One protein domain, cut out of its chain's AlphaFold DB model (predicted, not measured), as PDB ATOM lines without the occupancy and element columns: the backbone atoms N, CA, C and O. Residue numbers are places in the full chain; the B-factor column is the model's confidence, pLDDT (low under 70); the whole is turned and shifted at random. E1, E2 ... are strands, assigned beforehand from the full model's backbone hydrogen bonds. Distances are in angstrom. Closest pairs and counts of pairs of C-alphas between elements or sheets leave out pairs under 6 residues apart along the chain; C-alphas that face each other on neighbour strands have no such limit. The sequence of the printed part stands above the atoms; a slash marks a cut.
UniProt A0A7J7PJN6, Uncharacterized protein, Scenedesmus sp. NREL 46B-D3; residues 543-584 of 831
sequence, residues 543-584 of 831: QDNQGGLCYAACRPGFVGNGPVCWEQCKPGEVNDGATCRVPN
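AT A GLANCE: This is residues 543 to 584 of the 831 residues of an uncharacterized protein of Scenedesmus sp. NREL 46B-D3 (UniProt A0A7J7PJN6). Little regular structure: two small two-strand hairpins, E1-E2 and E3-E4, follow one another along a loose string, and residues 568 to 584 form a looped tail with no named element. The 42 printed residues hold four named strands, E1 to E4, with 14 residues, and no named helix; the class is all strand, both pairs antiparallel. The whole is loose, radius of gyration of the C-alphas 12.1 A, only just a rod of 38 by 19 by 10 A.

IN THESE COORDINATES: E1 is residues 544 to 546, from C-alpha 544 at (-53.586, -24.745, -44.634), and E2 549 to 551. E3, 558 to 561, is 9.8 A long; E4, 564 to 567, is 10.0 A, ending at (-38.908, -31.613, -44.480).

HOW THE PARTS SIT: Hairpin E1-E2 has N 551 and O 544 within hydrogen-bond range, 2.9 A. Hairpin E3-E4 has N 559 and O 566 at 2.8 A. E2 and E3 are only just apart, closest 8.3 A. Residues 574 to 575 pair antiparallel with 580 to 581.

THE WHOLE: The C-alphas of Gly 548 and Asn 584 are farthest apart, 37.8 A. The printed part has no cut and no long link. Confidence is under 70 at residues 543 to 548, 576 and 583 to 584.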
ATOM      1  N   GLN A 543     -53.970 -21.706 -47.561       65.56
ATOM      2  CA  GLN A 543     -54.711 -22.938 -47.849       65.56
ATOM      3  C   GLN A 543     -54.667 -23.962 -46.708       65.56
ATOM      4  O   GLN A 543     -55.498 -24.866 -46.684       65.56
ATOM      5  N   ASP A 544     -53.741 -23.818 -45.757       65.94
ATOM      6  CA  ASP A 544     -53.586 -24.745 -44.634       65.94
ATOM      7  C   ASP A 544     -54.248 -24.162 -43.373       65.94
ATOM      8  O   ASP A 544     -53.869 -23.081 -42.912       65.94
ATOM      9  N   ASN A 545     -55.272 -24.841 -42.844       66.75
ATOM     10  CA  ASN A 545     -56.006 -24.431 -41.643       66.75
ATOM     11  C   ASN A 545     -55.685 -25.392 -40.499       66.75
ATOM     12  O   ASN A 545     -56.200 -26.511 -40.457       66.75
ATOM     13  N   GLN A 546     -54.860 -24.941 -39.557       65.12
ATOM     14  CA  GLN A 546     -54.436 -25.746 -38.415       65.12
ATOM     15  C   GLN A 546     -54.762 -25.013 -37.115       65.12
ATOM     16  O   GLN A 546     -54.308 -23.893 -36.874       65.12
ATOM     17  N   GLY A 547     -55.592 -25.639 -36.277       63.81
ATOM     18  CA  GLY A 547     -56.054 -25.055 -35.013       63.81
ATOM     19  C   GLY A 547     -56.959 -23.824 -35.162       63.81
ATOM     20  O   GLY A 547     -57.070 -23.050 -34.219       63.81
ATOM     21  N   GLY A 548     -57.580 -23.614 -36.331       65.69
ATOM     22  CA  GLY A 548     -58.370 -22.413 -36.630       65.69
ATOM     23  C   GLY A 548     -57.548 -21.229 -37.155       65.69
ATOM     24  O   GLY A 548     -58.116 -20.179 -37.447       65.69
ATOM     25  N   LEU A 549     -56.229 -21.391 -37.306       70.19
ATOM     26  CA  LEU A 549     -55.333 -20.396 -37.896       70.19
ATOM     27  C   LEU A 549     -54.914 -20.809 -39.310       70.19
ATOM     28  O   LEU A 549     -54.709 -21.988 -39.599       70.19
ATOM     29  N   CYS A 550     -54.789 -19.812 -40.184       76.75
ATOM     30  CA  CYS A 550     -54.541 -19.992 -41.611       76.75
ATOM     31  C   CYS A 550     -53.080 -19.690 -41.968       76.75
ATOM     32  O   CYS A 550     -52.593 -18.585 -41.700       76.75
ATOM     33  N   TYR A 551     -52.421 -20.631 -42.641       77.19
ATOM     34  CA  TYR A 551     -51.016 -20.556 -43.043       77.19
ATOM     35  C   TYR A 551     -50.844 -20.665 -44.567       77.19
ATOM     36  O   TYR A 551     -51.703 -21.181 -45.288       77.19
ATOM     37  N   ALA A 552     -49.724 -20.140 -45.070       80.06
ATOM     38  CA  ALA A 552     -49.342 -20.302 -46.470       80.06
ATOM     39  C   ALA A 552     -48.985 -21.771 -46.757       80.06
ATOM     40  O   ALA A 552     -48.420 -22.449 -45.898       80.06
ATOM     41  N   ALA A 553     -49.289 -22.256 -47.962       78.25
ATOM     42  CA  ALA A 553     -48.995 -23.634 -48.343       78.25
ATOM     43  C   ALA A 553     -47.479 -23.910 -48.348       78.25
ATOM     44  O   ALA A 553     -46.688 -23.121 -48.876       78.25
ATOM     45  N   CYS A 554     -47.071 -25.049 -47.784       81.19
ATOM     46  CA  CYS A 554     -45.670 -25.463 -47.780       81.19
ATOM     47  C   CYS A 554     -45.164 -25.846 -49.178       81.19
ATOM     48  O   CYS A 554     -45.917 -26.270 -50.055       81.19
ATOM     49  N   ARG A 555     -43.849 -25.703 -49.383       82.19
ATOM     50  CA  ARG A 555     -43.180 -26.092 -50.635       82.19
ATOM     51  C   ARG A 555     -43.235 -27.618 -50.832       82.19
ATOM     52  O   ARG A 555     -43.249 -28.343 -49.837       82.19
ATOM     53  N   PRO A 556     -43.206 -28.129 -52.079       83.69
ATOM     54  CA  PRO A 556     -43.129 -29.567 -52.341       83.69
ATOM     55  C   PRO A 556     -41.983 -30.237 -51.570       83.69
ATOM     56  O   PRO A 556     -40.884 -29.689 -51.491       83.69
ATOM     57  N   GLY A 557     -42.249 -31.409 -50.988       80.31
ATOM     58  CA  GLY A 557     -41.314 -32.112 -50.098       80.31
ATOM     59  C   GLY A 557     -41.326 -31.638 -48.637       80.31
ATOM     60  O   GLY A 557     -40.599 -32.202 -47.823       80.31
ATOM     61  N   PHE A 558     -42.156 -30.654 -48.278       83.12
ATOM     62  CA  PHE A 558     -42.356 -30.200 -46.899       83.12
ATOM     63  C   PHE A 558     -43.815 -30.389 -46.453       83.12
ATOM     64  O   PHE A 558     -44.726 -30.459 -47.276       83.12
ATOM     65  N   VAL A 559     -44.051 -30.485 -45.143       81.19
ATOM     66  CA  VAL A 559     -45.386 -30.568 -44.524       81.19
ATOM     67  C   VAL A 559     -45.553 -29.482 -43.459       81.19
ATOM     68  O   VAL A 559     -44.623 -29.209 -42.700       81.19
ATOM     69  N   GLY A 560     -46.721 -28.838 -43.416       78.81
ATOM     70  CA  GLY A 560     -47.035 -27.816 -42.419       78.81
ATOM     71  C   GLY A 560     -47.408 -28.439 -41.077       78.81
ATOM     72  O   GLY A 560     -48.274 -29.309 -41.027       78.81
ATOM     73  N   ASN A 561     -46.781 -27.975 -39.995       79.06
ATOM     74  CA  ASN A 561     -47.269 -28.162 -38.627       79.06
ATOM     75  C   ASN A 561     -47.259 -26.790 -37.939       79.06
ATOM     76  O   ASN A 561     -46.208 -26.290 -37.527       79.06
ATOM     77  N   GLY A 562     -48.430 -26.156 -37.868       75.88
ATOM     78  CA  GLY A 562     -48.578 -24.752 -37.489       75.88
ATOM     79  C   GLY A 562     -47.838 -23.814 -38.462       75.88
ATOM     80  O   GLY A 562     -47.868 -24.046 -39.669       75.88
ATOM     81  N   PRO A 563     -47.140 -22.767 -37.978       77.31
ATOM     82  CA  PRO A 563     -46.449 -21.798 -38.834       77.31
ATOM     83  C   PRO A 563     -45.156 -22.318 -39.493       77.31
ATOM     84  O   PRO A 563     -44.466 -21.536 -40.147       77.31
ATOM     85  N   VAL A 564     -44.784 -23.591 -39.302       80.88
ATOM     86  CA  VAL A 564     -43.497 -24.146 -39.752       80.88
ATOM     87  C   VAL A 564     -43.704 -25.274 -40.762       80.88
ATOM     88  O   VAL A 564     -44.452 -26.221 -40.517       80.88
ATOM     89  N   CYS A 565     -42.985 -25.185 -41.882       83.69
ATOM     90  CA  CYS A 565     -42.869 -26.244 -42.879       83.69
ATOM     91  C   CYS A 565     -41.663 -27.140 -42.562       83.69
ATOM     92  O   CYS A 565     -40.529 -26.666 -42.565       83.69
ATOM     93  N   TRP A 566     -41.902 -28.431 -42.340       81.31
ATOM     94  CA  TRP A 566     -40.893 -29.438 -41.992       81.31
ATOM     95  C   TRP A 566     -40.577 -30.340 -43.186       81.31
ATOM     96  O   TRP A 566     -41.490 -30.695 -43.929       81.31
ATOM     97  N   GLU A 567     -39.310 -30.713 -43.387       83.44
ATOM     98  CA  GLU A 567     -38.908 -31.613 -44.480       83.44
ATOM     99  C   GLU A 567     -39.524 -33.012 -44.290       83.44
ATOM    100  O   GLU A 567     -39.542 -33.559 -43.186       83.44
ATOM    101  N   GLN A 568     -40.035 -33.606 -45.370       85.44
ATOM    102  CA  GLN A 568     -40.521 -34.982 -45.362       85.44
ATOM    103  C   GLN A 568     -39.327 -35.944 -45.467       85.44
ATOM    104  O   GLN A 568     -38.629 -35.975 -46.481       85.44
ATOM    105  N   CYS A 569     -39.082 -36.717 -44.406       84.81
ATOM    106  CA  CYS A 569     -37.913 -37.593 -44.302       84.81
ATOM    107  C   CYS A 569     -37.838 -38.651 -45.410       84.81
ATOM    108  O   CYS A 569     -38.851 -39.187 -45.866       84.81
ATOM    109  N   LYS A 570     -36.611 -38.960 -45.834       84.94
ATOM    110  CA  LYS A 570     -36.334 -39.784 -47.014       84.94
ATOM    111  C   LYS A 570     -36.478 -41.277 -46.684       84.94
ATOM    112  O   LYS A 570     -36.336 -41.666 -45.523       84.94
ATOM    113  N   PRO A 571     -36.735 -42.152 -47.677       78.00
ATOM    114  CA  PRO A 571     -36.843 -43.591 -47.440       78.00
ATOM    115  C   PRO A 571     -35.593 -44.160 -46.746       78.00
ATOM    116  O   PRO A 571     -34.500 -44.132 -47.306       78.00
ATOM    117  N   GLY A 572     -35.766 -44.676 -45.526       72.75
ATOM    118  CA  GLY A 572     -34.683 -45.178 -44.667       72.75
ATOM    119  C   GLY A 572     -34.335 -44.277 -43.472       72.75
ATOM    120  O   GLY A 572     -33.660 -44.739 -42.554       72.75
ATOM    121  N   GLU A 573     -34.824 -43.037 -43.438       80.25
ATOM    122  CA  GLU A 573     -34.728 -42.129 -42.289       80.25
ATOM    123  C   GLU A 573     -35.962 -42.258 -41.373       80.25
ATOM    124  O   GLU A 573     -37.068 -42.566 -41.818       80.25
ATOM    125  N   VAL A 574     -35.782 -41.994 -40.078       75.44
ATOM    126  CA  VAL A 574     -36.857 -41.883 -39.083       75.44
ATOM    127  C   VAL A 574     -37.151 -40.408 -38.837       75.44
ATOM    128  O   VAL A 574     -36.230 -39.626 -38.613       75.44
ATOM    129  N   ASN A 575     -38.430 -40.033 -38.856       76.06
ATOM    130  CA  ASN A 575     -38.881 -38.700 -38.469       76.06
ATOM    131  C   ASN A 575     -39.028 -38.628 -36.939       76.06
ATOM    132  O   ASN A 575     -39.966 -39.204 -36.388       76.06
ATOM    133  N   ASP A 576     -38.120 -37.920 -36.263       68.75
ATOM    134  CA  ASP A 576     -38.178 -37.660 -34.814       68.75
ATOM    135  C   ASP A 576     -38.900 -36.325 -34.492       68.75
ATOM    136  O   ASP A 576     -38.643 -35.677 -33.476       68.75
ATOM    137  N   GLY A 577     -39.787 -35.864 -35.378       72.50
ATOM    138  CA  GLY A 577     -40.623 -34.668 -35.231       72.50
ATOM    139  C   GLY A 577     -39.952 -33.370 -35.683       72.50
ATOM    140  O   GLY A 577     -40.556 -32.608 -36.432       72.50
ATOM    141  N   ALA A 578     -38.708 -33.128 -35.258       71.94
ATOM    142  CA  ALA A 578     -37.937 -31.931 -35.627       71.94
ATOM    143  C   ALA A 578     -36.762 -32.213 -36.586       71.94
ATOM    144  O   ALA A 578     -36.185 -31.281 -37.147       71.94
ATOM    145  N   THR A 579     -36.389 -33.482 -36.764       77.81
ATOM    146  CA  THR A 579     -35.261 -33.923 -37.597       77.81
ATOM    147  C   THR A 579     -35.535 -35.284 -38.236       77.81
ATOM    148  O   THR A 579     -36.276 -36.110 -37.700       77.81
ATOM    149  N   CYS A 580     -34.868 -35.536 -39.362       81.31
ATOM    150  CA  CYS A 580     -34.774 -36.852 -39.987       81.31
ATOM    151  C   CYS A 580     -33.467 -37.527 -39.547       81.31
ATOM    152  O   CYS A 580     -32.392 -36.934 -39.667       81.31
ATOM    153  N   ARG A 581     -33.540 -38.746 -39.001       77.75
ATOM    154  CA  ARG A 581     -32.395 -39.462 -38.409       77.75
ATOM    155  C   ARG A 581     -32.201 -40.849 -39.017       77.75
ATOM    156  O   ARG A 581     -33.147 -41.619 -39.161       77.75
ATOM    157  N   VAL A 582     -30.946 -41.216 -39.271       73.44
ATOM    158  CA  VAL A 582     -30.554 -42.585 -39.654       73.44
ATOM    159  C   VAL A 582     -30.707 -43.542 -38.447       73.44
ATOM    160  O   VAL A 582     -30.267 -43.192 -37.347       73.44
ATOM    161  N   PRO A 583     -31.317 -44.737 -38.592       60.84
ATOM    162  CA  PRO A 583     -31.563 -45.648 -37.472       60.84
ATOM    163  C   PRO A 583     -30.298 -46.084 -36.709       60.84
ATOM    164  O   PRO A 583     -29.374 -46.650 -37.287       60.84
ATOM    165  N   ASN A 584     -30.304 -45.900 -35.384       60.34
ATOM    166  CA  ASN A 584     -29.339 -46.503 -34.454       60.34
ATOM    167  C   ASN A 584     -29.878 -47.845 -33.915       60.34
ATOM    168  O   ASN A 584     -31.085 -48.084 -33.931       60.34
TER     169      ASN A 584